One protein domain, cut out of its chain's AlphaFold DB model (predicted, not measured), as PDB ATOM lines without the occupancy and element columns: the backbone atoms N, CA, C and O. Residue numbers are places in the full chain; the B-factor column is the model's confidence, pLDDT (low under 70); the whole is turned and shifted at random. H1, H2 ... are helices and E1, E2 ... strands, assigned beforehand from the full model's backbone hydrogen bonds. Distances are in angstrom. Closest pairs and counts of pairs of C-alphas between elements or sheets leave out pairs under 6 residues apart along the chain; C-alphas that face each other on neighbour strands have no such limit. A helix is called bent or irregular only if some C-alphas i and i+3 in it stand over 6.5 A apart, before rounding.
ATOM      1  N   VAL A   2      44.148 -24.547 162.340       72.62
ATOM      2  CA  VAL A   2      43.675 -24.998 161.010       72.62
ATOM      3  C   VAL A   2      43.993 -23.965 159.914       72.62
ATOM      4  O   VAL A   2      44.638 -24.306 158.942       72.62
ATOM      5  N   HIS A   3      43.700 -22.682 160.147       76.69
ATOM      6  CA  HIS A   3      44.011 -21.609 159.179       76.69
ATOM      7  C   HIS A   3      45.492 -21.502 158.843       76.69
ATOM      8  O   HIS A   3      45.881 -21.386 157.690       76.69
ATOM      9  N   ILE A   4      46.317 -21.629 159.877       77.19
ATOM     10  CA  ILE A   4      47.771 -21.597 159.763       77.19
ATOM     11  C   ILE A   4      48.263 -22.784 158.923       77.19
ATOM     12  O   ILE A   4      49.150 -22.609 158.106       77.19
ATOM     13  N   HIS A   5      47.671 -23.970 159.088       75.50
ATOM     14  CA  HIS A   5      47.990 -25.148 158.281       75.50
ATOM     15  C   HIS A   5      47.631 -24.962 156.801       75.50
ATOM     16  O   HIS A   5      48.437 -25.306 155.945       75.50
ATOM     17  N   ASP A   6      46.457 -24.402 156.500       73.31
ATOM     18  CA  ASP A   6      46.011 -24.190 155.116       73.31
ATOM     19  C   ASP A   6      46.906 -23.182 154.376       73.31
ATOM     20  O   ASP A   6      47.211 -23.376 153.202       73.31
ATOM     21  N   ILE A   7      47.373 -22.140 155.074       74.38
ATOM     22  CA  ILE A   7      48.298 -21.133 154.525       74.38
ATOM     23  C   ILE A   7      49.731 -21.666 154.442       74.38
ATOM     24  O   ILE A   7      50.456 -21.350 153.501       74.38
ATOM     25  N   ALA A   8      50.149 -22.477 155.415       68.31
ATOM     26  CA  ALA A   8      51.482 -23.063 155.428       68.31
ATOM     27  C   ALA A   8      51.662 -24.131 154.338       68.31
ATOM     28  O   ALA A   8      52.760 -24.264 153.807       68.31
ATOM     29  N   GLY A   9      50.633 -24.915 153.998       66.69
ATOM     30  CA  GLY A   9      50.825 -26.120 153.182       66.69
ATOM     31  C   GLY A   9      51.869 -27.057 153.819       66.69
ATOM     32  O   GLY A   9      51.792 -27.331 155.016       66.69
ATOM     33  N   ASP A  10      52.871 -27.494 153.042       59.34
ATOM     34  CA  ASP A  10      54.066 -28.223 153.528       59.34
ATOM     35  C   ASP A  10      55.219 -27.289 153.989       59.34
ATOM     36  O   ASP A  10      56.299 -27.765 154.360       59.34
ATOM     37  N   ASN A  11      55.043 -25.959 153.958       54.41
ATOM     38  CA  ASN A  11      56.135 -25.003 154.176       54.41
ATOM     39  C   ASN A  11      56.624 -24.974 155.632       54.41
ATOM     40  O   ASN A  11      55.871 -24.782 156.592       54.41
ATOM     41  N   LYS A  12      57.944 -25.123 155.782       65.19
ATOM     42  CA  LYS A  12      58.676 -25.064 157.050       65.19
ATOM     43  C   LYS A  12      59.056 -23.614 157.350       65.19
ATOM     44  O   LYS A  12      59.967 -23.111 156.724       65.19
ATOM     45  N   GLY A  13      58.441 -22.986 158.350       72.69
ATOM     46  CA  GLY A  13      58.833 -21.625 158.759       72.69
ATOM     47  C   GLY A  13      57.741 -20.811 159.447       72.69
ATOM     48  O   GLY A  13      58.011 -19.733 159.964       72.69
ATOM     49  N   VAL A  14      56.510 -21.327 159.496       84.00
ATOM     50  CA  VAL A  14      55.382 -20.611 160.099       84.00
ATOM     51  C   VAL A  14      55.443 -20.661 161.621       84.00
ATOM     52  O   VAL A  14      55.578 -21.730 162.223       84.00
ATOM     53  N   GLN A  15      55.277 -19.504 162.256       87.25
ATOM     54  CA  GLN A  15      55.208 -19.385 163.708       87.25
ATOM     55  C   GLN A  15      53.850 -18.857 164.141       87.25
ATOM     56  O   GLN A  15      53.270 -17.999 163.487       87.25
ATOM     57  N   TYR A  16      53.349 -19.351 165.269       87.25
ATOM     58  CA  TYR A  16      52.112 -18.887 165.883       87.25
ATOM     59  C   TYR A  16      52.363 -18.373 167.292       87.25
ATOM     60  O   TYR A  16      53.283 -18.810 167.989       87.25
ATOM     61  N   LYS A  17      51.527 -17.437 167.723       85.69
ATOM     62  CA  LYS A  17      51.665 -16.798 169.024       85.69
ATOM     63  C   LYS A  17      50.851 -17.534 170.085       85.69
ATOM     64  O   LYS A  17      49.672 -17.828 169.896       85.69
ATOM     65  N   MET A  18      51.465 -17.794 171.236       78.94
ATOM     66  CA  MET A  18      50.787 -18.304 172.428       78.94
ATOM     67  C   MET A  18      51.163 -17.436 173.631       78.94
ATOM     68  O   MET A  18      52.291 -17.463 174.131       78.94
ATOM     69  N   GLY A  19      50.214 -16.609 174.077       80.06
ATOM     70  CA  GLY A  19      50.493 -15.543 175.037       80.06
ATOM     71  C   GLY A  19      51.459 -14.516 174.437       80.06
ATOM     72  O   GLY A  19      51.153 -13.895 173.427       80.06
ATOM     73  N   LYS A  20      52.639 -14.350 175.046       83.12
ATOM     74  CA  LYS A  20      53.690 -13.430 174.565       83.12
ATOM     75  C   LYS A  20      54.797 -14.114 173.748       83.12
ATOM     76  O   LYS A  20      55.777 -13.460 173.410       83.12
ATOM     77  N   LYS A  21      54.699 -15.422 173.485       88.81
ATOM     78  CA  LYS A  21      55.765 -16.209 172.840       88.81
ATOM     79  C   LYS A  21      55.361 -16.655 171.437       88.81
ATOM     80  O   LYS A  21      54.232 -17.095 171.244       88.81
ATOM     81  N   TRP A  22      56.313 -16.601 170.509       88.25
ATOM     82  CA  TRP A  22      56.214 -17.199 169.178       88.25
ATOM     83  C   TRP A  22      56.697 -18.648 169.223       88.25
ATOM     84  O   TRP A  22      57.720 -18.941 169.842       88.25
ATOM     85  N   MET A  23      55.944 -19.553 168.610       87.19
ATOM     86  CA  MET A  23      56.240 -20.982 168.572       87.19
ATOM     87  C   MET A  23      56.117 -21.505 167.147       87.19
ATOM     88  O   MET A  23      55.173 -21.152 166.444       87.19
ATOM     89  N   ASP A  24      57.025 -22.388 166.742       87.00
ATOM     90  CA  ASP A  24      56.966 -23.011 165.420       87.00
ATOM     91  C   ASP A  24      55.716 -23.885 165.283       87.00
ATOM     92  O   ASP A  24      55.413 -24.739 166.132       87.00
ATOM     93  N   PHE A  25      54.981 -23.680 164.193       83.25
ATOM     94  CA  PHE A  25      53.862 -24.527 163.830       83.25
ATOM     95  C   PHE A  25      54.389 -25.883 163.352       83.25
ATOM     96  O   PHE A  25      55.129 -25.972 162.379       83.25
ATOM     97  N   LYS A  26      54.019 -26.960 164.057       77.75
ATOM     98  CA  LYS A  26      54.458 -28.326 163.720       77.75
ATOM     99  C   LYS A  26      53.417 -29.096 162.916       77.75
ATOM    100  O   LYS A  26      53.730 -29.640 161.870       77.75
ATOM    101  N   LYS A  27      52.204 -29.222 163.465       74.31
ATOM    102  CA  LYS A  27      51.066 -29.924 162.855       74.31
ATOM    103  C   LYS A  27      49.775 -29.638 163.616       74.31
ATOM    104  O   LYS A  27      49.808 -29.213 164.775       74.31
ATOM    105  N   ILE A  28      48.641 -29.953 162.996       77.12
ATOM    106  CA  ILE A  28      47.347 -30.000 163.683       77.12
ATOM    107  C   ILE A  28      47.273 -31.274 164.533       77.12
ATOM    108  O   ILE A  28      47.600 -32.368 164.072       77.12
ATOM    109  N   PHE A  29      46.808 -31.136 165.774       73.38
ATOM    110  CA  PHE A  29      46.412 -32.263 166.615       73.38
ATOM    111  C   PHE A  29      44.889 -32.340 166.659       73.38
ATOM    112  O   PHE A  29      44.226 -31.332 166.906       73.38
ATOM    113  N   THR A  30      44.344 -33.531 166.441       77.44
ATOM    114  CA  THR A  30      42.910 -33.810 166.544       77.44
ATOM    115  C   THR A  30      42.619 -34.622 167.803       77.44
ATOM    116  O   THR A  30      43.506 -35.247 168.388       77.44
ATOM    117  N   ARG A  31      41.368 -34.567 168.256       83.12
ATOM    118  CA  ARG A  31      40.831 -35.417 169.322       83.12
ATOM    119  C   ARG A  31      39.564 -36.073 168.806       83.12
ATOM    120  O   ARG A  31      38.913 -35.529 167.915       83.12
ATOM    121  N   GLU A  32      39.227 -37.218 169.376       84.94
ATOM    122  CA  GLU A  32      37.962 -37.877 169.088       84.94
ATOM    123  C   GLU A  32      36.801 -37.062 169.666       84.94
ATOM    124  O   GLU A  32      36.903 -36.465 170.743       84.94
ATOM    125  N   ALA A  33      35.707 -37.015 168.913       83.69
ATOM    126  CA  ALA A  33      34.451 -36.408 169.312       83.69
ATOM    127  C   ALA A  33      33.338 -37.431 169.098       83.69
ATOM    128  O   ALA A  33      33.372 -38.191 168.131       83.69
ATOM    129  N   VAL A  34      32.357 -37.432 169.995       83.88
ATOM    130  CA  VAL A  34      31.194 -38.317 169.916       83.88
ATOM    131  C   VAL A  34      30.033 -37.531 169.319       83.88
ATOM    132  O   VAL A  34      29.780 -36.391 169.719       83.88
ATOM    133  N   LEU A  35      29.360 -38.128 168.337       85.12
ATOM    134  CA  LEU A  35      28.037 -37.694 167.903       85.12
ATOM    135  C   LEU A  35      27.000 -38.522 168.651       85.12
ATOM    136  O   LEU A  35      27.112 -39.744 168.711       85.12
ATOM    137  N   ASP A  36      26.015 -37.838 169.217       85.94
ATOM    138  CA  ASP A  36      24.967 -38.463 170.011       85.94
ATOM    139  C   ASP A  36      24.015 -39.303 169.139       85.94
ATOM    140  O   ASP A  36      23.747 -38.955 167.979       85.94
ATOM    141  N   ASP A  37      23.462 -40.385 169.706       92.19
ATOM    142  CA  ASP A  37      22.355 -41.107 169.066       92.19
ATOM    143  C   ASP A  37      21.177 -40.142 168.894       92.19
ATOM    144  O   ASP A  37      20.756 -39.465 169.829       92.19
ATOM    145  N   SER A  38      20.702 -40.013 167.663       95.62
ATOM    146  CA  SER A  38      19.750 -38.985 167.248       95.62
ATOM    147  C   SER A  38      19.051 -39.420 165.963       95.62
ATOM    148  O   SER A  38      19.523 -40.320 165.263       95.62
ATOM    149  N   LEU A  39      17.921 -38.792 165.629       97.00
ATOM    150  CA  LEU A  39      17.218 -39.078 164.371       97.00
ATOM    151  C   LEU A  39      18.123 -38.819 163.161       97.00
ATOM    152  O   LEU A  39      18.215 -39.654 162.261       97.00
ATOM    153  N   PHE A  40      18.875 -37.717 163.200       96.19
ATOM    154  CA  PHE A  40      19.849 -37.372 162.172       96.19
ATOM    155  C   PHE A  40      20.960 -38.418 162.029       96.19
ATOM    156  O   PHE A  40      21.237 -38.871 160.917       96.19
ATOM    157  N   LEU A  41      21.597 -38.834 163.130       94.31
ATOM    158  CA  LEU A  41      22.683 -39.814 163.050       94.31
ATOM    159  C   LEU A  41      22.179 -41.161 162.518       94.31
ATOM    160  O   LEU A  41      22.856 -41.794 161.710       94.31
ATOM    161  N   ARG A  42      20.970 -41.576 162.917       94.38
ATOM    162  CA  ARG A  42      20.323 -42.794 162.411       94.38
ATOM    163  C   ARG A  42      20.031 -42.717 160.917       94.38
ATOM    164  O   ARG A  42      20.352 -43.666 160.206       94.38
ATOM    165  N   PHE A  43      19.519 -41.586 160.436       95.31
ATOM    166  CA  PHE A  43      19.329 -41.330 159.006       95.31
ATOM    167  C   PHE A  43      20.654 -41.402 158.228       95.31
ATOM    168  O   PHE A  43      20.740 -42.045 157.180       95.31
ATOM    169  N   MET A  44      21.718 -40.801 158.765       95.19
ATOM    170  CA  MET A  44      23.033 -40.786 158.119       95.19
ATOM    171  C   MET A  44      23.773 -42.126 158.199       95.19
ATOM    172  O   MET A  44      24.682 -42.362 157.400       95.19
ATOM    173  N   ARG A  45      23.390 -43.025 159.116       90.25
ATOM    174  CA  ARG A  45      24.112 -44.269 159.429       90.25
ATOM    175  C   ARG A  45      24.375 -45.158 158.213       90.25
ATOM    176  O   ARG A  45      25.421 -45.793 158.152       90.25
ATOM    177  N   THR A  46      23.456 -45.194 157.253       87.12
ATOM    178  CA  THR A  46      23.584 -46.000 156.022       87.12
ATOM    179  C   THR A  46      24.492 -45.368 154.967       87.12
ATOM    180  O   THR A  46      24.830 -46.015 153.984       87.12
ATOM    181  N   SER A  47      24.868 -44.099 155.145       92.00
ATOM    182  CA  SER A  47      25.622 -43.304 154.162       92.00
ATOM    183  C   SER A  47      27.044 -42.981 154.613       92.00
ATOM    184  O   SER A  47      27.877 -42.604 153.793       92.00
ATOM    185  N   ILE A  48      27.319 -43.105 155.910       90.75
ATOM    186  CA  ILE A  48      28.628 -42.817 156.493       90.75
ATOM    187  C   ILE A  48      29.540 -44.042 156.423       90.75
ATOM    188  O   ILE A  48      29.114 -45.189 156.547       90.75
ATOM    189  N   THR A  49      30.831 -43.789 156.274       85.88
ATOM    190  CA  THR A  49      31.904 -44.772 156.346       85.88
ATOM    191  C   THR A  49      32.368 -44.917 157.793       85.88
ATOM    192  O   THR A  49      32.803 -43.951 158.426       85.88
ATOM    193  N   ARG A  50      32.314 -46.144 158.315       83.62
ATOM    194  CA  ARG A  50      32.759 -46.491 159.671       83.62
ATOM    195  C   ARG A  50      33.853 -47.547 159.613       83.62
ATOM    196  O   ARG A  50      33.791 -48.458 158.791       83.62
ATOM    197  N   ASN A  51      34.849 -47.426 160.484       81.50
ATOM    198  CA  ASN A  51      35.829 -48.488 160.696       81.50
ATOM    199  C   ASN A  51      35.341 -49.489 161.766       81.50
ATOM    200  O   ASN A  51      34.233 -49.370 162.288       81.50
ATOM    201  N   SER A  52      36.178 -50.476 162.101       74.25
ATOM    202  CA  SER A  52      35.872 -51.520 163.091       74.25
ATOM    203  C   SER A  52      35.580 -51.001 164.504       74.25
ATOM    204  O   SER A  52      34.979 -51.722 165.292       74.25
ATOM    205  N   ASN A  53      35.986 -49.770 164.826       78.81
ATOM    206  CA  ASN A  53      35.872 -49.177 166.160       78.81
ATOM    207  C   ASN A  53      34.714 -48.165 166.245       78.81
ATOM    208  O   ASN A  53      34.781 -47.238 167.044       78.81
ATOM    209  N   ASP A  54      33.697 -48.279 165.385       80.38
ATOM    210  CA  ASP A  54      32.595 -47.302 165.267       80.38
ATOM    211  C   ASP A  54      33.009 -45.901 164.795       80.38
ATOM    212  O   ASP A  54      32.177 -45.001 164.705       80.38
ATOM    213  N   PHE A  55      34.280 -45.689 164.462       85.75
ATOM    214  CA  PHE A  55      34.805 -44.365 164.163       85.75
ATOM    215  C   PHE A  55      34.562 -43.987 162.698       85.75
ATOM    216  O   PHE A  55      34.798 -44.784 161.784       85.75
ATOM    217  N   SER A  56      34.139 -42.741 162.474       88.19
ATOM    218  CA  SER A  56      33.900 -42.162 161.150       88.19
ATOM    219  C   SER A  56      34.696 -40.868 160.965       88.19
ATOM    220  O   SER A  56      34.829 -40.063 161.884       88.19
ATOM    221  N   LYS A  57      35.203 -40.664 159.743       88.50
ATOM    222  CA  LYS A  57      35.819 -39.406 159.277       88.50
ATOM    223  C   LYS A  57      34.866 -38.603 158.386       88.50
ATOM    224  O   LYS A  57      35.313 -37.839 157.537       88.50
ATOM    225  N   ASP A  58      33.566 -38.855 158.454       91.94
ATOM    226  CA  ASP A  58      32.589 -38.131 157.632       91.94
ATOM    227  C   ASP A  58      32.091 -36.860 158.310       91.94
ATOM    228  O   ASP A  58      31.627 -35.949 157.632       91.94
ATOM    229  N   PHE A  59      32.257 -36.770 159.630       92.62
ATOM    230  CA  PHE A  59      31.947 -35.590 160.421       92.62
ATOM    231  C   PHE A  59      33.162 -35.133 161.215       92.62
ATOM    232  O   PHE A  59      33.935 -35.949 161.718       92.62
ATOM    233  N   ILE A  60      33.288 -33.819 161.383       91.38
ATOM    234  CA  ILE A  60      34.260 -33.211 162.292       91.38
ATOM    235  C   ILE A  60      33.596 -32.099 163.105       91.38
ATOM    236  O   ILE A  60      32.630 -31.471 162.669       91.38
ATOM    237  N   VAL A  61      34.140 -31.836 164.293       90.81
ATOM    238  CA  VAL A  61      33.744 -30.695 165.126       90.81
ATOM    239  C   VAL A  61      34.864 -29.668 165.099       90.81
ATOM    240  O   VAL A  61      35.960 -29.925 165.596       90.81
ATOM    241  N   MET A  62      34.593 -28.487 164.548       88.94
ATOM    242  CA  MET A  62      35.524 -27.363 164.611       88.94
ATOM    243  C   MET A  62      35.201 -26.480 165.810       88.94
ATOM    244  O   MET A  62      34.048 -26.098 166.011       88.94
ATOM    245  N   LYS A  63      36.228 -26.135 166.596       89.12
ATOM    246  CA  LYS A  63      36.115 -25.241 167.752       89.12
ATOM    247  C   LYS A  63      36.988 -24.000 167.584       89.12
ATOM    248  O   LYS A  63      38.215 -24.087 167.572       89.12
ATOM    249  N   PHE A  64      36.356 -22.836 167.550       87.25
ATOM    250  CA  PHE A  64      37.000 -21.535 167.376       87.25
ATOM    251  C   PHE A  64      37.260 -20.891 168.743       87.25
ATOM    252  O   PHE A  64      36.438 -20.142 169.261       87.25
ATOM    253  N   SER A  65      38.385 -21.245 169.374       82.38
ATOM    254  CA  SER A  65      38.674 -20.862 170.772       82.38
ATOM    255  C   SER A  65      39.530 -19.601 170.928       82.38
ATOM    256  O   SER A  65      39.478 -18.960 171.978       82.38
ATOM    257  N   TYR A  66      40.312 -19.227 169.918       82.25
ATOM    258  CA  TYR A  66      41.305 -18.149 169.981       82.25
ATOM    259  C   TYR A  66      41.510 -17.513 168.602       82.25
ATOM    260  O   TYR A  66      41.241 -18.158 167.587       82.25
ATOM    261  N   ASP A  67      41.969 -16.262 168.596       86.50
ATOM    262  CA  ASP A  67      42.397 -15.566 167.382       86.50
ATOM    263  C   ASP A  67      43.639 -16.268 166.814       86.50
ATOM    264  O   ASP A  67      44.451 -16.826 167.560       86.50
ATOM    265  N   ALA A  68      43.788 -16.273 165.495       84.31
ATOM    266  CA  ALA A  68      45.000 -16.739 164.842       84.31
ATOM    267  C   ALA A  68      45.977 -15.568 164.706       84.31
ATOM    268  O   ALA A  68      45.804 -14.725 163.836       84.31
ATOM    269  N   GLU A  69      47.005 -15.540 165.553       88.62
ATOM    270  CA  GLU A  69      48.172 -14.666 165.398       88.62
ATOM    271  C   GLU A  69      49.349 -15.517 164.910       88.62
ATOM    272  O   GLU A  69      49.779 -16.446 165.607       88.62
ATOM    273  N   TYR A  70      49.828 -15.244 163.698       87.81
ATOM    274  CA  TYR A  70      50.888 -16.004 163.040       87.81
ATOM    275  C   TYR A  70      51.810 -15.091 162.234       87.81
ATOM    276  O   TYR A  70      51.439 -13.975 161.900       87.81
ATOM    277  N   ARG A  71      53.017 -15.565 161.935       88.38
ATOM    278  CA  ARG A  71      53.931 -14.915 160.992       88.38
ATOM    279  C   ARG A  71      54.503 -15.934 160.026       88.38
ATOM    280  O   ARG A  71      54.724 -17.091 160.409       88.38
ATOM    281  N   LEU A  72      54.685 -15.501 158.786       84.06
ATOM    282  CA  LEU A  72      55.298 -16.288 157.724       84.06
ATOM    283  C   LEU A  72      56.820 -16.050 157.723       84.06
ATOM    284  O   LEU A  72      57.357 -15.423 158.639       84.06
ATOM    285  N   GLU A  73      57.534 -16.601 156.740       78.38
ATOM    286  CA  GLU A  73      59.002 -16.488 156.652       78.38
ATOM    287  C   GLU A  73      59.498 -15.039 156.502       78.38
ATOM    288  O   GLU A  73      60.617 -14.732 156.909       78.38
ATOM    289  N   ASP A  74      58.657 -14.147 155.975       78.00
ATOM    290  CA  ASP A  74      58.902 -12.702 155.875       78.00
ATOM    291  C   ASP A  74      58.935 -11.985 157.239       78.00
ATOM    292  O   ASP A  74      59.423 -10.860 157.344       78.00
ATOM    293  N   GLY A  75      58.465 -12.649 158.298       76.88
ATOM    294  CA  GLY A  75      58.408 -12.120 159.653       76.88
ATOM    295  C   GLY A  75      57.247 -11.160 159.913       76.88
ATOM    296  O   GLY A  75      57.141 -10.682 161.047       76.88
ATOM    297  N   GLU A  76      56.373 -10.906 158.934       84.62
ATOM    298  CA  GLU A  76      55.217 -10.028 159.115       84.62
ATOM    299  C   GLU A  76      54.156 -10.692 159.997       84.62
ATOM    300  O   GLU A  76      53.752 -11.841 159.794       84.62
ATOM    301  N   GLU A  77      53.704  -9.962 161.019       87.94
ATOM    302  CA  GLU A  77      52.662 -10.437 161.922       87.94
ATOM    303  C   GLU A  77      51.290 -10.317 161.256       87.94
ATOM    304  O   GLU A  77      50.807  -9.224 160.966       87.94
ATOM    305  N   GLN A  78      50.628 -11.454 161.084       87.12
ATOM    306  CA  GLN A  78      49.255 -11.545 160.617       87.12
ATOM    307  C   GLN A  78      48.340 -11.922 161.776       87.12
ATOM    308  O   GLN A  78      48.659 -12.773 162.617       87.12
ATOM    309  N   LYS A  79      47.170 -11.288 161.818       88.69
ATOM    310  CA  LYS A  79      46.148 -11.549 162.824       88.69
ATOM    311  C   LYS A  79      44.793 -11.722 162.166       88.69
ATOM    312  O   LYS A  79      44.371 -10.877 161.388       88.69
ATOM    313  N   MET A  80      44.102 -12.787 162.554       87.62
ATOM    314  CA  MET A  80      42.707 -13.011 162.208       87.62
ATOM    315  C   MET A  80      41.918 -13.384 163.463       87.62
ATOM    316  O   MET A  80      42.271 -14.319 164.189       87.62
ATOM    317  N   SER A  81      40.862 -12.633 163.747       89.50
ATOM    318  CA  SER A  81      39.968 -12.860 164.878       89.50
ATOM    319  C   SER A  81      39.235 -14.201 164.778       89.50
ATOM    320  O   SER A  81      39.089 -14.806 163.710       89.50
ATOM    321  N   LYS A  82      38.707 -14.675 165.913       87.62
ATOM    322  CA  LYS A  82      37.795 -15.834 165.946       87.62
ATOM    323  C   LYS A  82      36.592 -15.686 165.015       87.62
ATOM    324  O   LYS A  82      36.141 -16.686 164.460       87.62
ATOM    325  N   GLU A  83      36.045 -14.485 164.877       86.19
ATOM    326  CA  GLU A  83      34.846 -14.216 164.074       86.19
ATOM    327  C   GLU A  83      35.149 -14.262 162.575       86.19
ATOM    328  O   GLU A  83      34.409 -14.898 161.818       86.19
ATOM    329  N   GLU A  84      36.284 -13.700 162.161       88.38
ATOM    330  CA  GLU A  84      36.784 -13.811 160.788       88.38
ATOM    331  C   GLU A  84      37.104 -15.267 160.433       88.38
ATOM    332  O   GLU A  84      36.669 -15.750 159.390       88.38
ATOM    333  N   LEU A  85      37.761 -16.013 161.334       87.38
ATOM    334  CA  LEU A  85      37.996 -17.455 161.173       87.38
ATOM    335  C   LEU A  85      36.691 -18.226 160.969       87.38
ATOM    336  O   LEU A  85      36.603 -19.055 160.065       87.38
ATOM    337  N   ARG A  86      35.676 -17.972 161.800       87.12
ATOM    338  CA  ARG A  86      34.367 -18.624 161.660       87.12
ATOM    339  C   ARG A  86      33.751 -18.313 160.309       87.12
ATOM    340  O   ARG A  86      33.369 -19.240 159.609       87.12
ATOM    341  N   THR A  87      33.705 -17.039 159.937       87.00
ATOM    342  CA  THR A  87      33.135 -16.595 158.661       87.00
ATOM    343  C   THR A  87      33.864 -17.231 157.479       87.00
ATOM    344  O   THR A  87      33.218 -17.742 156.571       87.00
ATOM    345  N   PHE A  88      35.198 -17.271 157.514       87.88
ATOM    346  CA  PHE A  88      36.014 -17.899 156.480       87.88
ATOM    347  C   PHE A  88      35.697 -19.391 156.323       87.88
ATOM    348  O   PHE A  88      35.416 -19.843 155.216       87.88
ATOM    349  N   TYR A  89      35.713 -20.157 157.416       88.94
ATOM    350  CA  TYR A  89      35.492 -21.605 157.359       88.94
ATOM    351  C   TYR A  89      34.039 -21.996 157.131       88.94
ATOM    352  O   TYR A  89      33.779 -23.068 156.594       88.94
ATOM    353  N   TYR A  90      33.091 -21.153 157.538       87.69
ATOM    354  CA  TYR A  90      31.687 -21.368 157.213       87.69
ATOM    355  C   TYR A  90      31.472 -21.253 155.713       87.69
ATOM    356  O   TYR A  90      30.819 -22.140 155.188       87.69
ATOM    357  N   LYS A  91      32.125 -20.266 155.073       85.75
ATOM    358  CA  LYS A  91      32.034 -19.973 153.637       85.75
ATOM    359  C   LYS A  91      32.752 -20.938 152.706       85.75
ATOM    360  O   LYS A  91      32.320 -21.228 151.597       85.75
ATOM    361  N   ASN A  92      33.950 -21.336 153.112       87.69
ATOM    362  CA  ASN A  92      34.865 -22.042 152.221       87.69
ATOM    363  C   ASN A  92      34.981 -23.527 152.559       87.69
ATOM    364  O   ASN A  92      35.659 -24.258 151.842       87.69
ATOM    365  N   GLY A  93      34.367 -23.978 153.657       90.44
ATOM    366  CA  GLY A  93      34.645 -25.292 154.216       90.44
ATOM    367  C   GLY A  93      36.088 -25.417 154.716       90.44
ATOM    368  O   GLY A  93      36.835 -24.444 154.810       90.44
ATOM    369  N   VAL A  94      36.488 -26.635 155.065       88.88
ATOM    370  CA  VAL A  94      37.837 -26.968 155.539       88.88
ATOM    371  C   VAL A  94      38.336 -28.231 154.854       88.88
ATOM    372  O   VAL A  94      37.597 -29.206 154.722       88.88
ATOM    373  N   THR A  95      39.606 -28.250 154.457       87.38
ATOM    374  CA  THR A  95      40.239 -29.435 153.871       87.38
ATOM    375  C   THR A  95      41.243 -30.024 154.850       87.38
ATOM    376  O   THR A  95      42.212 -29.379 155.230       87.38
ATOM    377  N   PHE A  96      41.034 -31.275 155.252       76.19
ATOM    378  CA  PHE A  96      41.983 -32.016 156.083       76.19
ATOM    379  C   PHE A  96      42.701 -33.069 155.248       76.19
ATOM    380  O   PHE A  96      42.062 -33.945 154.664       76.19
ATOM    381  N   GLN A  97      44.034 -33.054 155.261       70.56
ATOM    382  CA  GLN A  97      44.822 -34.184 154.778       70.56
ATOM    383  C   GLN A  97      44.684 -35.343 155.770       70.56
ATOM    384  O   GLN A  97      45.352 -35.413 156.801       70.56
ATOM    385  N   SER A  98      43.741 -36.238 155.499       57.91
ATOM    386  CA  SER A  98      43.567 -37.446 156.292       57.91
ATOM    387  C   SER A  98      44.635 -38.441 155.863       57.91
ATOM    388  O   SER A  98      44.663 -38.829 154.699       57.91
ATOM    389  N   ALA A  99      45.439 -38.938 156.808       52.66
ATOM    390  CA  ALA A  99      46.176 -40.187 156.635       52.66
ATOM    391  C   ALA A  99      45.159 -41.315 156.375       52.66
ATOM    392  O   ALA A  99      44.630 -41.949 157.291       52.66
ATOM    393  N   HIS A 100      44.784 -41.475 155.113       46.47
ATOM    394  CA  HIS A 100      44.176 -42.668 154.581       46.47
ATOM    395  C   HIS A 100      45.337 -43.456 153.997       46.47
ATOM    396  O   HIS A 100      46.019 -42.988 153.096       46.47
ATOM    397  N   THR A 101      45.604 -44.647 154.510       42.06
ATOM    398  CA  THR A 101      46.395 -45.616 153.759       42.06
ATOM    399  C   THR A 101      45.403 -46.233 152.782       42.06
ATOM    400  O   THR A 101      44.627 -47.112 153.148       42.06
ATOM    401  N   GLY A 102      45.288 -45.685 151.568       48.41
ATOM    402  CA  GLY A 102      44.588 -46.392 150.490       48.41
ATOM    403  C   GLY A 102      45.267 -47.741 150.206       48.41
ATOM    404  O   GLY A 102      46.355 -48.006 150.724       48.41
ATOM    405  N   LYS A 103      44.703 -48.570 149.312       46.78
ATOM    406  CA  LYS A 103      45.330 -49.837 148.847       46.78
ATOM    407  C   LYS A 103      46.771 -49.666 148.302       46.78
ATOM    408  O   LYS A 103      47.465 -50.656 148.113       46.78
ATOM    409  N   HIS A 104      47.225 -48.422 148.107       50.72
ATOM    410  CA  HIS A 104      48.559 -48.033 147.639       50.72
ATOM    411  C   HIS A 104      49.283 -46.995 148.529       50.72
ATOM    412  O   HIS A 104      50.230 -46.364 148.070       50.72
ATOM    413  N   GLY A 105      48.850 -46.763 149.776       52.50
ATOM    414  CA  GLY A 105      49.595 -45.917 150.728       52.50
ATOM    415  C   GLY A 105      49.564 -44.395 150.500       52.50
ATOM    416  O   GLY A 105      50.382 -43.695 151.089       52.50
ATOM    417  N   LYS A 106      48.642 -43.863 149.682       53.94
ATOM    418  CA  LYS A 106      48.498 -42.411 149.443       53.94
ATOM    419  C   LYS A 106      47.488 -41.750 150.388       53.94
ATOM    420  O   LYS A 106      46.343 -42.189 150.449       53.94
ATOM    421  N   THR A 107      47.920 -40.671 151.044       61.78
ATOM    422  CA  THR A 107      47.100 -39.721 151.819       61.78
ATOM    423  C   THR A 107      46.198 -38.924 150.875       61.78
ATOM    424  O   THR A 107      46.706 -38.204 150.019       61.78
ATOM    425  N   GLU A 108      44.877 -39.021 151.033       68.12
ATOM    426  CA  GLU A 108      43.914 -38.225 150.259       68.12
ATOM    427  C   GLU A 108      43.309 -37.102 151.122       68.12
ATOM    428  O   GLU A 108      42.912 -37.346 152.271       68.12
ATOM    429  N   PRO A 109      43.244 -35.859 150.607       82.25
ATOM    430  CA  PRO A 109      42.582 -34.762 151.296       82.25
ATOM    431  C   PRO A 109      41.066 -34.973 151.319       82.25
ATOM    432  O   PRO A 109      40.461 -35.369 150.328       82.25
ATOM    433  N   ILE A 110      40.440 -34.672 152.455       86.75
ATOM    434  CA  ILE A 110      38.988 -34.705 152.628       86.75
ATOM    435  C   ILE A 110      38.509 -33.275 152.841       86.75
ATOM    436  O   ILE A 110      38.955 -32.609 153.778       86.75
ATOM    437  N   HIS A 111      37.592 -32.823 151.988       91.88
ATOM    438  CA  HIS A 111      36.935 -31.530 152.125       91.88
ATOM    439  C   HIS A 111      35.629 -31.657 152.920       91.88
ATOM    440  O   HIS A 111      34.832 -32.572 152.681       91.88
ATOM    441  N   TYR A 112      35.415 -30.739 153.858       93.25
ATOM    442  CA  TYR A 112      34.238 -30.684 154.715       93.25
ATOM    443  C   TYR A 112      33.549 -29.328 154.606       93.25
ATOM    444  O   TYR A 112      34.208 -28.292 154.658       93.25
ATOM    445  N   LYS A 113      32.219 -29.340 154.564       94.56
ATOM    446  CA  LYS A 113      31.367 -28.148 154.597       94.56
ATOM    447  C   LYS A 113      30.727 -27.970 155.965       94.56
ATOM    448  O   LYS A 113      30.446 -28.951 156.660       94.56
ATOM    449  N   MET A 114      30.514 -26.716 156.355       92.94
ATOM    450  CA  MET A 114      29.774 -26.365 157.566       92.94
ATOM    451  C   MET A 114      28.353 -26.912 157.436       92.94
ATOM    452  O   MET A 114      27.704 -26.656 156.431       92.94
ATOM    453  N   LEU A 115      27.886 -27.690 158.416       92.69
ATOM    454  CA  LEU A 115      26.557 -28.298 158.365       92.69
ATOM    455  C   LEU A 115      25.584 -27.631 159.334       92.69
ATOM    456  O   LEU A 115      24.541 -27.134 158.925       92.69
ATOM    457  N   TYR A 116      25.896 -27.653 160.631       90.62
ATOM    458  CA  TYR A 116      25.033 -27.048 161.643       90.62
ATOM    459  C   TYR A 116      25.776 -26.680 162.927       90.62
ATOM    460  O   TYR A 116      26.904 -27.103 163.208       90.62
ATOM    461  N   ARG A 117      25.092 -25.897 163.763       86.06
ATOM    462  CA  ARG A 117      25.468 -25.628 165.152       86.06
ATOM    463  C   ARG A 117      24.230 -25.728 166.035       86.06
ATOM    464  O   ARG A 117      23.188 -25.182 165.694       86.06
ATOM    465  N   THR A 118      24.347 -26.394 167.177       82.12
ATOM    466  CA  THR A 118      23.327 -26.301 168.229       82.12
ATOM    467  C   THR A 118      23.559 -25.033 169.050       82.12
ATOM    468  O   THR A 118      24.683 -24.524 169.103       82.12
ATOM    469  N   SER A 119      22.536 -24.536 169.743       74.50
ATOM    470  CA  SER A 119      22.660 -23.380 170.647       74.50
ATOM    471  C   SER A 119      23.759 -23.582 171.704       74.50
ATOM    472  O   SER A 119      24.597 -22.705 171.923       74.50
ATOM    473  N   GLY A 120      23.831 -24.778 172.299       76.06
ATOM    474  CA  GLY A 120      24.873 -25.147 173.262       76.06
ATOM    475  C   GLY A 120      26.284 -25.152 172.663       76.06
ATOM    476  O   GLY A 120      27.226 -24.673 173.299       76.06
ATOM    477  N   LYS A 121      26.445 -25.637 171.425       81.50
ATOM    478  CA  LYS A 121      27.732 -25.607 170.710       81.50
ATOM    479  C   LYS A 121      28.114 -24.193 170.284       81.50
ATOM    480  O   LYS A 121      29.278 -23.819 170.426       81.50
ATOM    481  N   ALA A 122      27.148 -23.372 169.874       78.38
ATOM    482  CA  ALA A 122      27.378 -21.977 169.511       78.38
ATOM    483  C   ALA A 122      28.005 -21.182 170.670       78.38
ATOM    484  O   ALA A 122      29.018 -20.517 170.448       78.38
ATOM    485  N   LYS A 123      27.490 -21.351 171.903       78.56
ATOM    486  CA  LYS A 123      28.051 -20.751 173.135       78.56
ATOM    487  C   LYS A 123      29.502 -21.171 173.412       78.56
ATOM    488  O   LYS A 123      30.260 -20.414 174.007       78.56
ATOM    489  N   LYS A 124      29.910 -22.366 172.970       81.75
ATOM    490  CA  LYS A 124      31.278 -22.903 173.125       81.75
ATOM    491  C   LYS A 124      32.196 -22.613 171.931       81.75
ATOM    492  O   LYS A 124      33.350 -23.047 171.938       81.75
ATOM    493  N   GLY A 125      31.696 -21.922 170.903       81.88
ATOM    494  CA  GLY A 125      32.421 -21.704 169.651       81.88
ATOM    495  C   GLY A 125      32.604 -22.974 168.815       81.88
ATOM    496  O   GLY A 125      33.542 -23.044 168.027       81.88
ATOM    497  N   GLU A 126      31.753 -23.984 169.003       88.88
ATOM    498  CA  GLU A 126      31.791 -25.268 168.295       88.88
ATOM    499  C   GLU A 126      30.797 -25.303 167.126       88.88
ATOM    500  O   GLU A 126      29.717 -24.710 167.188       88.88
ATOM    501  N   CYS A 127      31.148 -26.027 166.064       90.56
ATOM    502  CA  CYS A 127      30.308 -26.224 164.885       90.56
ATOM    503  C   CYS A 127      30.590 -27.584 164.234       90.56
ATOM    504  O   CYS A 127      31.727 -28.060 164.262       90.56
ATOM    505  N   ILE A 128      29.547 -28.211 163.690       92.62
ATOM    506  CA  ILE A 128      29.619 -29.513 163.030       92.62
ATOM    507  C   ILE A 128      29.811 -29.301 161.534       92.62
ATOM    508  O   ILE A 128      29.064 -28.552 160.907       92.62
ATOM    509  N   PHE A 129      30.801 -29.988 160.980       93.75
ATOM    510  CA  PHE A 129      31.081 -30.039 159.554       93.75
ATOM    511  C   PHE A 129      30.919 -31.475 159.062       93.75
ATOM    512  O   PHE A 129      31.143 -32.426 159.816       93.75
ATOM    513  N   VAL A 130      30.552 -31.627 157.795       94.62
ATOM    514  CA  VAL A 130      30.344 -32.918 157.133       94.62
ATOM    515  C   VAL A 130      31.136 -32.976 155.835       94.62
ATOM    516  O   VAL A 130      31.358 -31.945 155.203       94.62
ATOM    517  N   ARG A 131      31.575 -34.169 155.433       94.38
ATOM    518  CA  ARG A 131      32.236 -34.381 154.145       94.38
ATOM    519  C   ARG A 131      31.358 -33.869 153.003       94.38
ATOM    520  O   ARG A 131      30.154 -34.111 152.988       94.38
ATOM    521  N   ASP A 132      31.980 -33.193 152.042       94.12
ATOM    522  CA  ASP A 132      31.289 -32.507 150.945       94.12
ATOM    523  C   ASP A 132      30.287 -33.398 150.188       94.12
ATOM    524  O   ASP A 132      29.133 -33.028 149.994       94.12
ATOM    525  N   ASN A 133      30.672 -34.636 149.866       93.25
ATOM    526  CA  ASN A 133      29.807 -35.584 149.155       93.25
ATOM    527  C   ASN A 133      28.566 -36.048 149.950       93.25
ATOM    528  O   ASN A 133      27.656 -36.631 149.365       93.25
ATOM    529  N   LEU A 134      28.520 -35.815 151.265       96.06
ATOM    530  CA  LEU A 134      27.371 -36.107 152.128       96.06
ATOM    531  C   LEU A 134      26.590 -34.845 152.512       96.06
ATOM    532  O   LEU A 134      25.514 -34.959 153.102       96.06
ATOM    533  N   PHE A 135      27.110 -33.656 152.192       95.19
ATOM    534  CA  PHE A 135      26.549 -32.381 152.629       95.19
ATOM    535  C   PHE A 135      25.100 -32.205 152.178       95.19
ATOM    536  O   PHE A 135      24.237 -31.997 153.024       95.19
ATOM    537  N   HIS A 136      24.825 -32.365 150.880       95.06
ATOM    538  CA  HIS A 136      23.487 -32.177 150.302       95.06
ATOM    539  C   HIS A 136      22.433 -33.082 150.958       95.06
ATOM    540  O   HIS A 136      21.380 -32.613 151.389       95.06
ATOM    541  N   LYS A 137      22.762 -34.366 151.149       96.12
ATOM    542  CA  LYS A 137      21.896 -35.324 151.849       96.12
ATOM    543  C   LYS A 137      21.631 -34.908 153.298       96.12
ATOM    544  O   LYS A 137      20.494 -34.961 153.760       96.12
ATOM    545  N   ALA A 138      22.680 -34.511 154.016       96.38
ATOM    546  CA  ALA A 138      22.579 -34.133 155.417       96.38
ATOM    547  C   ALA A 138      21.777 -32.835 155.610       96.38
ATOM    548  O   ALA A 138      20.887 -32.792 156.457       96.38
ATOM    549  N   ILE A 139      22.062 -31.790 154.827       95.06
ATOM    550  CA  ILE A 139      21.408 -30.488 154.982       95.06
ATOM    551  C   ILE A 139      19.935 -30.542 154.573       95.06
ATOM    552  O   ILE A 139      19.101 -29.952 155.259       95.06
ATOM    553  N   ASN A 140      19.579 -31.304 153.534       94.69
ATOM    554  CA  ASN A 140      18.178 -31.469 153.150       94.69
ATOM    555  C   ASN A 140      17.369 -32.188 154.228       94.69
ATOM    556  O   ASN A 140      16.267 -31.751 154.544       94.69
ATOM    557  N   TYR A 141      17.927 -33.215 154.870       96.12
ATOM    558  CA  TYR A 141      17.265 -33.850 156.009       96.12
ATOM    559  C   TYR A 141      17.034 -32.859 157.160       96.12
ATOM    560  O   TYR A 141      15.918 -32.710 157.653       96.12
ATOM    561  N   LEU A 142      18.080 -32.122 157.556       95.88
ATOM    562  CA  LEU A 142      17.997 -31.150 158.653       95.88
ATOM    563  C   LEU A 142      17.019 -30.004 158.362       95.88
ATOM    564  O   LEU A 142      16.454 -29.442 159.293       95.88
ATOM    565  N   THR A 143      16.818 -29.654 157.092       94.69
ATOM    566  CA  THR A 143      15.978 -28.527 156.661       94.69
ATOM    567  C   THR A 143      14.636 -28.955 156.067       94.69
ATOM    568  O   THR A 143      13.928 -28.111 155.533       94.69
ATOM    569  N   MET A 144      14.259 -30.237 156.147       94.19
ATOM    570  CA  MET A 144      13.016 -30.759 155.553       94.19
ATOM    571  C   MET A 144      12.910 -30.539 154.028       94.19
ATOM    572  O   MET A 144      11.818 -30.351 153.495       94.19
ATOM    573  N   GLY A 145      14.045 -30.530 153.321       92.19
ATOM    574  CA  GLY A 145      14.127 -30.264 151.881       92.19
ATOM    575  C   GLY A 145      14.092 -28.779 151.503       92.19
ATOM    576  O   GLY A 145      14.101 -28.438 150.323       92.19
ATOM    577  N   PHE A 146      14.049 -27.869 152.482       92.06
ATOM    578  CA  PHE A 146      14.044 -26.430 152.218       92.06
ATOM    579  C   PHE A 146      15.333 -25.936 151.575       92.06
ATOM    580  O   PHE A 146      15.284 -24.942 150.859       92.06
ATOM    581  N   TYR A 147      16.454 -26.621 151.792       90.31
ATOM    582  CA  TYR A 147      17.733 -26.234 151.210       90.31
ATOM    583  C   TYR A 147      17.665 -26.092 149.682       90.31
ATOM    584  O   TYR A 147      18.011 -25.032 149.161       90.31
ATOM    585  N   ASP A 148      17.131 -27.095 148.982       90.19
ATOM    586  CA  ASP A 148      17.014 -27.069 147.517       90.19
ATOM    587  C   ASP A 148      16.088 -25.937 147.044       90.19
ATOM    588  O   ASP A 148      16.434 -25.163 146.151       90.19
ATOM    589  N   LEU A 149      14.942 -25.762 147.713       88.44
ATOM    590  CA  LEU A 149      13.983 -24.693 147.402       88.44
ATOM    591  C   LEU A 149      14.582 -23.294 147.595       88.44
ATOM    592  O   LEU A 149      14.269 -22.366 146.847       88.44
ATOM    593  N   MET A 150      15.406 -23.115 148.625       88.25
ATOM    594  CA  MET A 150      16.083 -21.848 148.893       88.25
ATOM    595  C   MET A 150      17.168 -21.582 147.859       88.25
ATOM    596  O   MET A 150      17.279 -20.457 147.383       88.25
ATOM    597  N   GLU A 151      17.925 -22.608 147.466       85.88
ATOM    598  CA  GLU A 151      18.941 -22.487 146.424       85.88
ATOM    599  C   GLU A 151      18.322 -22.093 145.073       85.88
ATOM    600  O   GLU A 151      18.836 -21.202 144.395       85.88
ATOM    601  N   GLU A 152      17.199 -22.705 144.694       87.69
ATOM    602  CA  GLU A 152      16.452 -22.354 143.482       87.69
ATOM    603  C   GLU A 152      15.945 -20.908 143.516       87.69
ATOM    604  O   GLU A 152      16.163 -20.152 142.565       87.69
ATOM    605  N   LYS A 153      15.323 -20.494 144.628       86.00
ATOM    606  CA  LYS A 153      14.840 -19.117 144.802       86.00
ATOM    607  C   LYS A 153      15.978 -18.100 144.763       86.00
ATOM    608  O   LYS A 153      15.864 -17.110 144.054       86.00
ATOM    609  N   ALA A 154      17.092 -18.375 145.439       84.88
ATOM    610  CA  ALA A 154      18.260 -17.496 145.451       84.88
ATOM    611  C   ALA A 154      18.929 -17.368 144.070       84.88
ATOM    612  O   ALA A 154      19.513 -16.332 143.759       84.88
ATOM    613  N   LYS A 155      18.867 -18.416 143.232       86.25
ATOM    614  CA  LYS A 155      19.328 -18.362 141.833       86.25
ATOM    615  C   LYS A 155      18.405 -17.519 140.955       86.25
ATOM    616  O   LYS A 155      18.896 -16.863 140.040       86.25
ATOM    617  N   ALA A 156      17.098 -17.567 141.204       88.19
ATOM    618  CA  ALA A 156      16.109 -16.788 140.465       88.19
ATOM    619  C   ALA A 156      16.116 -15.304 140.866       88.19
ATOM    620  O   ALA A 156      15.984 -14.440 140.004       88.19
ATOM    621  N   ASP A 157      16.297 -15.024 142.157       82.00
ATOM    622  CA  ASP A 157      16.337 -13.685 142.734       82.00
ATOM    623  C   ASP A 157      17.366 -13.621 143.888       82.00
ATOM    624  O   ASP A 157      17.100 -14.107 144.995       82.00
ATOM    625  N   PRO A 158      18.551 -13.021 143.654       78.50
ATOM    626  CA  PRO A 158      19.594 -12.872 144.667       78.50
ATOM    627  C   PRO A 158      19.196 -12.036 145.891       78.50
ATOM    628  O   PRO A 158      19.844 -12.175 146.932       78.50
ATOM    629  N   ASP A 159      18.159 -11.198 145.777       77.25
ATOM    630  CA  ASP A 159      17.670 -10.326 146.850       77.25
ATOM    631  C   ASP A 159      16.551 -10.982 147.679       77.25
ATOM    632  O   ASP A 159      16.056 -10.395 148.645       77.25
ATOM    633  N   THR A 160      16.173 -12.229 147.359       76.62
ATOM    634  CA  THR A 160      15.187 -12.986 148.136       76.62
ATOM    635  C   THR A 160      15.630 -13.117 149.595       76.62
ATOM    636  O   THR A 160      16.680 -13.676 149.923       76.62
ATOM    637  N   VAL A 161      14.771 -12.643 150.499       76.62
ATOM    638  CA  VAL A 161      14.979 -12.730 151.945       76.62
ATOM    639  C   VAL A 161      14.488 -14.075 152.465       76.62
ATOM    640  O   VAL A 161      13.362 -14.501 152.209       76.62
ATOM    641  N   PHE A 162      15.329 -14.729 153.261       80.88
ATOM    642  CA  PHE A 162      15.032 -16.010 153.884       80.88
ATOM    643  C   PHE A 162      15.022 -15.907 155.411       80.88
ATOM    644  O   PHE A 162      15.824 -15.189 156.008       80.88
ATOM    645  N   LYS A 163      14.177 -16.717 156.055       84.25
ATOM    646  CA  LYS A 163      14.064 -16.864 157.519       84.25
ATOM    647  C   LYS A 163      15.214 -17.700 158.106       84.25
ATOM    648  O   LYS A 163      15.008 -18.775 158.672       84.25
ATOM    649  N   LEU A 164      16.460 -17.271 157.874       82.50
ATOM    650  CA  LEU A 164      17.670 -18.041 158.210       82.50
ATOM    651  C   LEU A 164      17.885 -18.170 159.724       82.50
ATOM    652  O   LEU A 164      18.427 -19.179 160.185       82.50
ATOM    653  N   VAL A 165      17.459 -17.165 160.494       80.94
ATOM    654  CA  VAL A 165      17.554 -17.165 161.961       80.94
ATOM    655  C   VAL A 165      16.635 -18.242 162.535       80.94
ATOM    656  O   VAL A 165      17.076 -19.088 163.314       80.94
ATOM    657  N   GLU A 166      15.386 -18.279 162.080       85.06
ATOM    658  CA  GLU A 166      14.397 -19.280 162.458       85.06
ATOM    659  C   GLU A 166      14.819 -20.670 161.983       85.06
ATOM    660  O   GLU A 166      14.742 -21.629 162.751       85.06
ATOM    661  N   LEU A 167      15.318 -20.795 160.747       88.81
ATOM    662  CA  LEU A 167      15.793 -22.071 160.210       88.81
ATOM    663  C   LEU A 167      16.923 -22.629 161.081       88.81
ATOM    664  O   LEU A 167      16.883 -23.785 161.501       88.81
ATOM    665  N   SER A 168      17.897 -21.781 161.419       83.75
ATOM    666  CA  SER A 168      19.023 -22.133 162.289       83.75
ATOM    667  C   SER A 168      18.583 -22.572 163.686       83.75
ATOM    668  O   SER A 168      19.233 -23.429 164.288       83.75
ATOM    669  N   ALA A 169      17.488 -22.010 164.208       84.56
ATOM    670  CA  ALA A 169      16.952 -22.382 165.512       84.56
ATOM    671  C   ALA A 169      16.380 -23.812 165.529       84.56
ATOM    672  O   ALA A 169      16.497 -24.496 166.548       84.56
ATOM    673  N   TYR A 170      15.808 -24.288 164.414       91.44
ATOM    674  CA  TYR A 170      15.056 -25.551 164.382       91.44
ATOM    675  C   TYR A 170      15.710 -26.687 163.590       91.44
ATOM    676  O   TYR A 170      15.425 -27.851 163.876       91.44
ATOM    677  N   LEU A 171      16.642 -26.400 162.672       92.38
ATOM    678  CA  LEU A 171      17.291 -27.438 161.854       92.38
ATOM    679  C   LEU A 171      18.069 -28.467 162.681       92.38
ATOM    680  O   LEU A 171      18.239 -29.608 162.269       92.38
ATOM    681  N   SER A 172      18.516 -28.088 163.881       91.38
ATOM    682  CA  SER A 172      19.271 -28.981 164.763       91.38
ATOM    683  C   SER A 172      18.401 -29.846 165.685       91.38
ATOM    684  O   SER A 172      18.942 -30.678 166.413       91.38
ATOM    685  N   LEU A 173      17.067 -29.722 165.661       94.56
ATOM    686  CA  LEU A 173      16.189 -30.474 166.570       94.56
ATOM    687  C   LEU A 173      16.318 -31.996 166.404       94.56
ATOM    688  O   LEU A 173      16.336 -32.713 167.401       94.56
ATOM    689  N   THR A 174      16.485 -32.489 165.175       95.62
ATOM    690  CA  THR A 174      16.667 -33.923 164.877       95.62
ATOM    691  C   THR A 174      18.048 -34.460 165.273       95.62
ATOM    692  O   THR A 174      18.262 -35.671 165.245       95.62
ATOM    693  N   THR A 175      18.975 -33.581 165.666       94.56
ATOM    694  CA  THR A 175      20.341 -33.922 166.109       94.56
ATOM    695  C   THR A 175      20.459 -34.071 167.625       94.56
ATOM    696  O   THR A 175      21.529 -34.400 168.128       94.56
TER     697      THR A 175
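This is residues 2 to 175 of the 667 residues of an uncharacterized protein of Ruminococcus sp. OM04-4AA (UniProt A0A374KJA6). A curled sheet of four strands, E3, E8, E7 and E6, makes the middle, with H3 and H5 packed on it; at one end a smaller twisted sheet, E2, E1, E4 and E5, has H1 over it. At the other end lie H2, H6 and H7, three helices apart from one another, and residues 25 to 38 run the long way from E2 to H2. The printed part has 174 residues, with named elements in the order H1 E1 E2 H2 E3 E4 E5 H3 E6 E7 H4 E8 H5 H6 H7. The class is mixed, helices and strands, and both sheets are antiparallel, in the orders E3 E8 E7 E6 and E2 E1 E4 E5. The whole is only just compact, close to loose, with a radius of gyration of the C-alphas of 18.3 A and spans of 48 by 45 by 31 A.

Look first for the curled sheet: E3 is residues 59 to 63, 13.3 A long, E8 126 to 131, 16.8 A, and E6 94 to 98, 12.0 A. Find C-alpha 108 at (43.914, -38.225, 150.259); from there E7 runs 24.7 A to C-alpha 116 at (25.033, -27.048, 161.643). The smaller sheet holds E1, residues 15 to 18, E2, 21 to 24, E4, 68 to 71, and E5, 77 to 80. Among the helices, H1 is residues 2 to 8, beginning at C-alpha 2 at (43.675, -24.998, 161.010); H2 is 39 to 44 and H4 is 119 to 123. H3, residues 82 to 92, spans 15.3 A, H5, 132 to 142, 15.4 A, and H6, 146 to 156, 15.3 A. H7, residues 164 to 170, spans 10.1 A. H5 is irregular: C-alphas 133 and 136 are 7.3 A apart.

Begin at the curled, strongly twisted sheet, where N 62 and O 127 of E3 and E8 are 2.9 A apart. E7 is staggered: N 113 is 2.8 A from O 130 of E8, and N 110 is 2.8 A from O 96 of E6, with which E7 forms a hairpin. H3 is on this sheet at a height over the sheet of 9.5 A, only just over E3 alone, and Tyr 90 and Met 114 of E7 are its closest C-alphas to that strand, 5.4 A apart. H4 is on the opposite face from H3 and over none of the strands. H5 is on the sheet at a height over the sheet of 7.5 A, only just over E8, with 3 of its C-alphas there. H2 and H5 touch at a shallow tilt of 27 degrees, opposite ways, with C-alphas 44 and 138 closest at 7.2 A. H5 and H6 touch only at the corner, where C-alphas 140 and 147 are closest at 5.6 A. H7 is close to H4 but not clearly touching, with C-alphas 169 and 119 closest at 7.7 A. In the smaller sheet, N 17 and O 69 of E1 and E4 are 2.9 A apart, N 23 and O 16 of E2 and E1 2.8 A, and N 70 and O 78 of E4 and E5 2.9 A. H1 is on that sheet over E4, at a height over the sheet of 9.6 A, and only grazes the curled one with residues 2 to 6. Every O i to N i+4 pair is within hydrogen-bond range in H1, H2, H3, H4, H6 and H7, and 5 of 7 are in H5.

The two C-alphas farthest apart are those of Lys 21 and Ala 156, at 51.2 A. The printed part has no cut. The links E2 to H2 and H2 to E3 are long, 14 residues each. The mean pLDDT of the printed part is 83.7; residues 8 to 12 and 98 to 108 of this model are under 70.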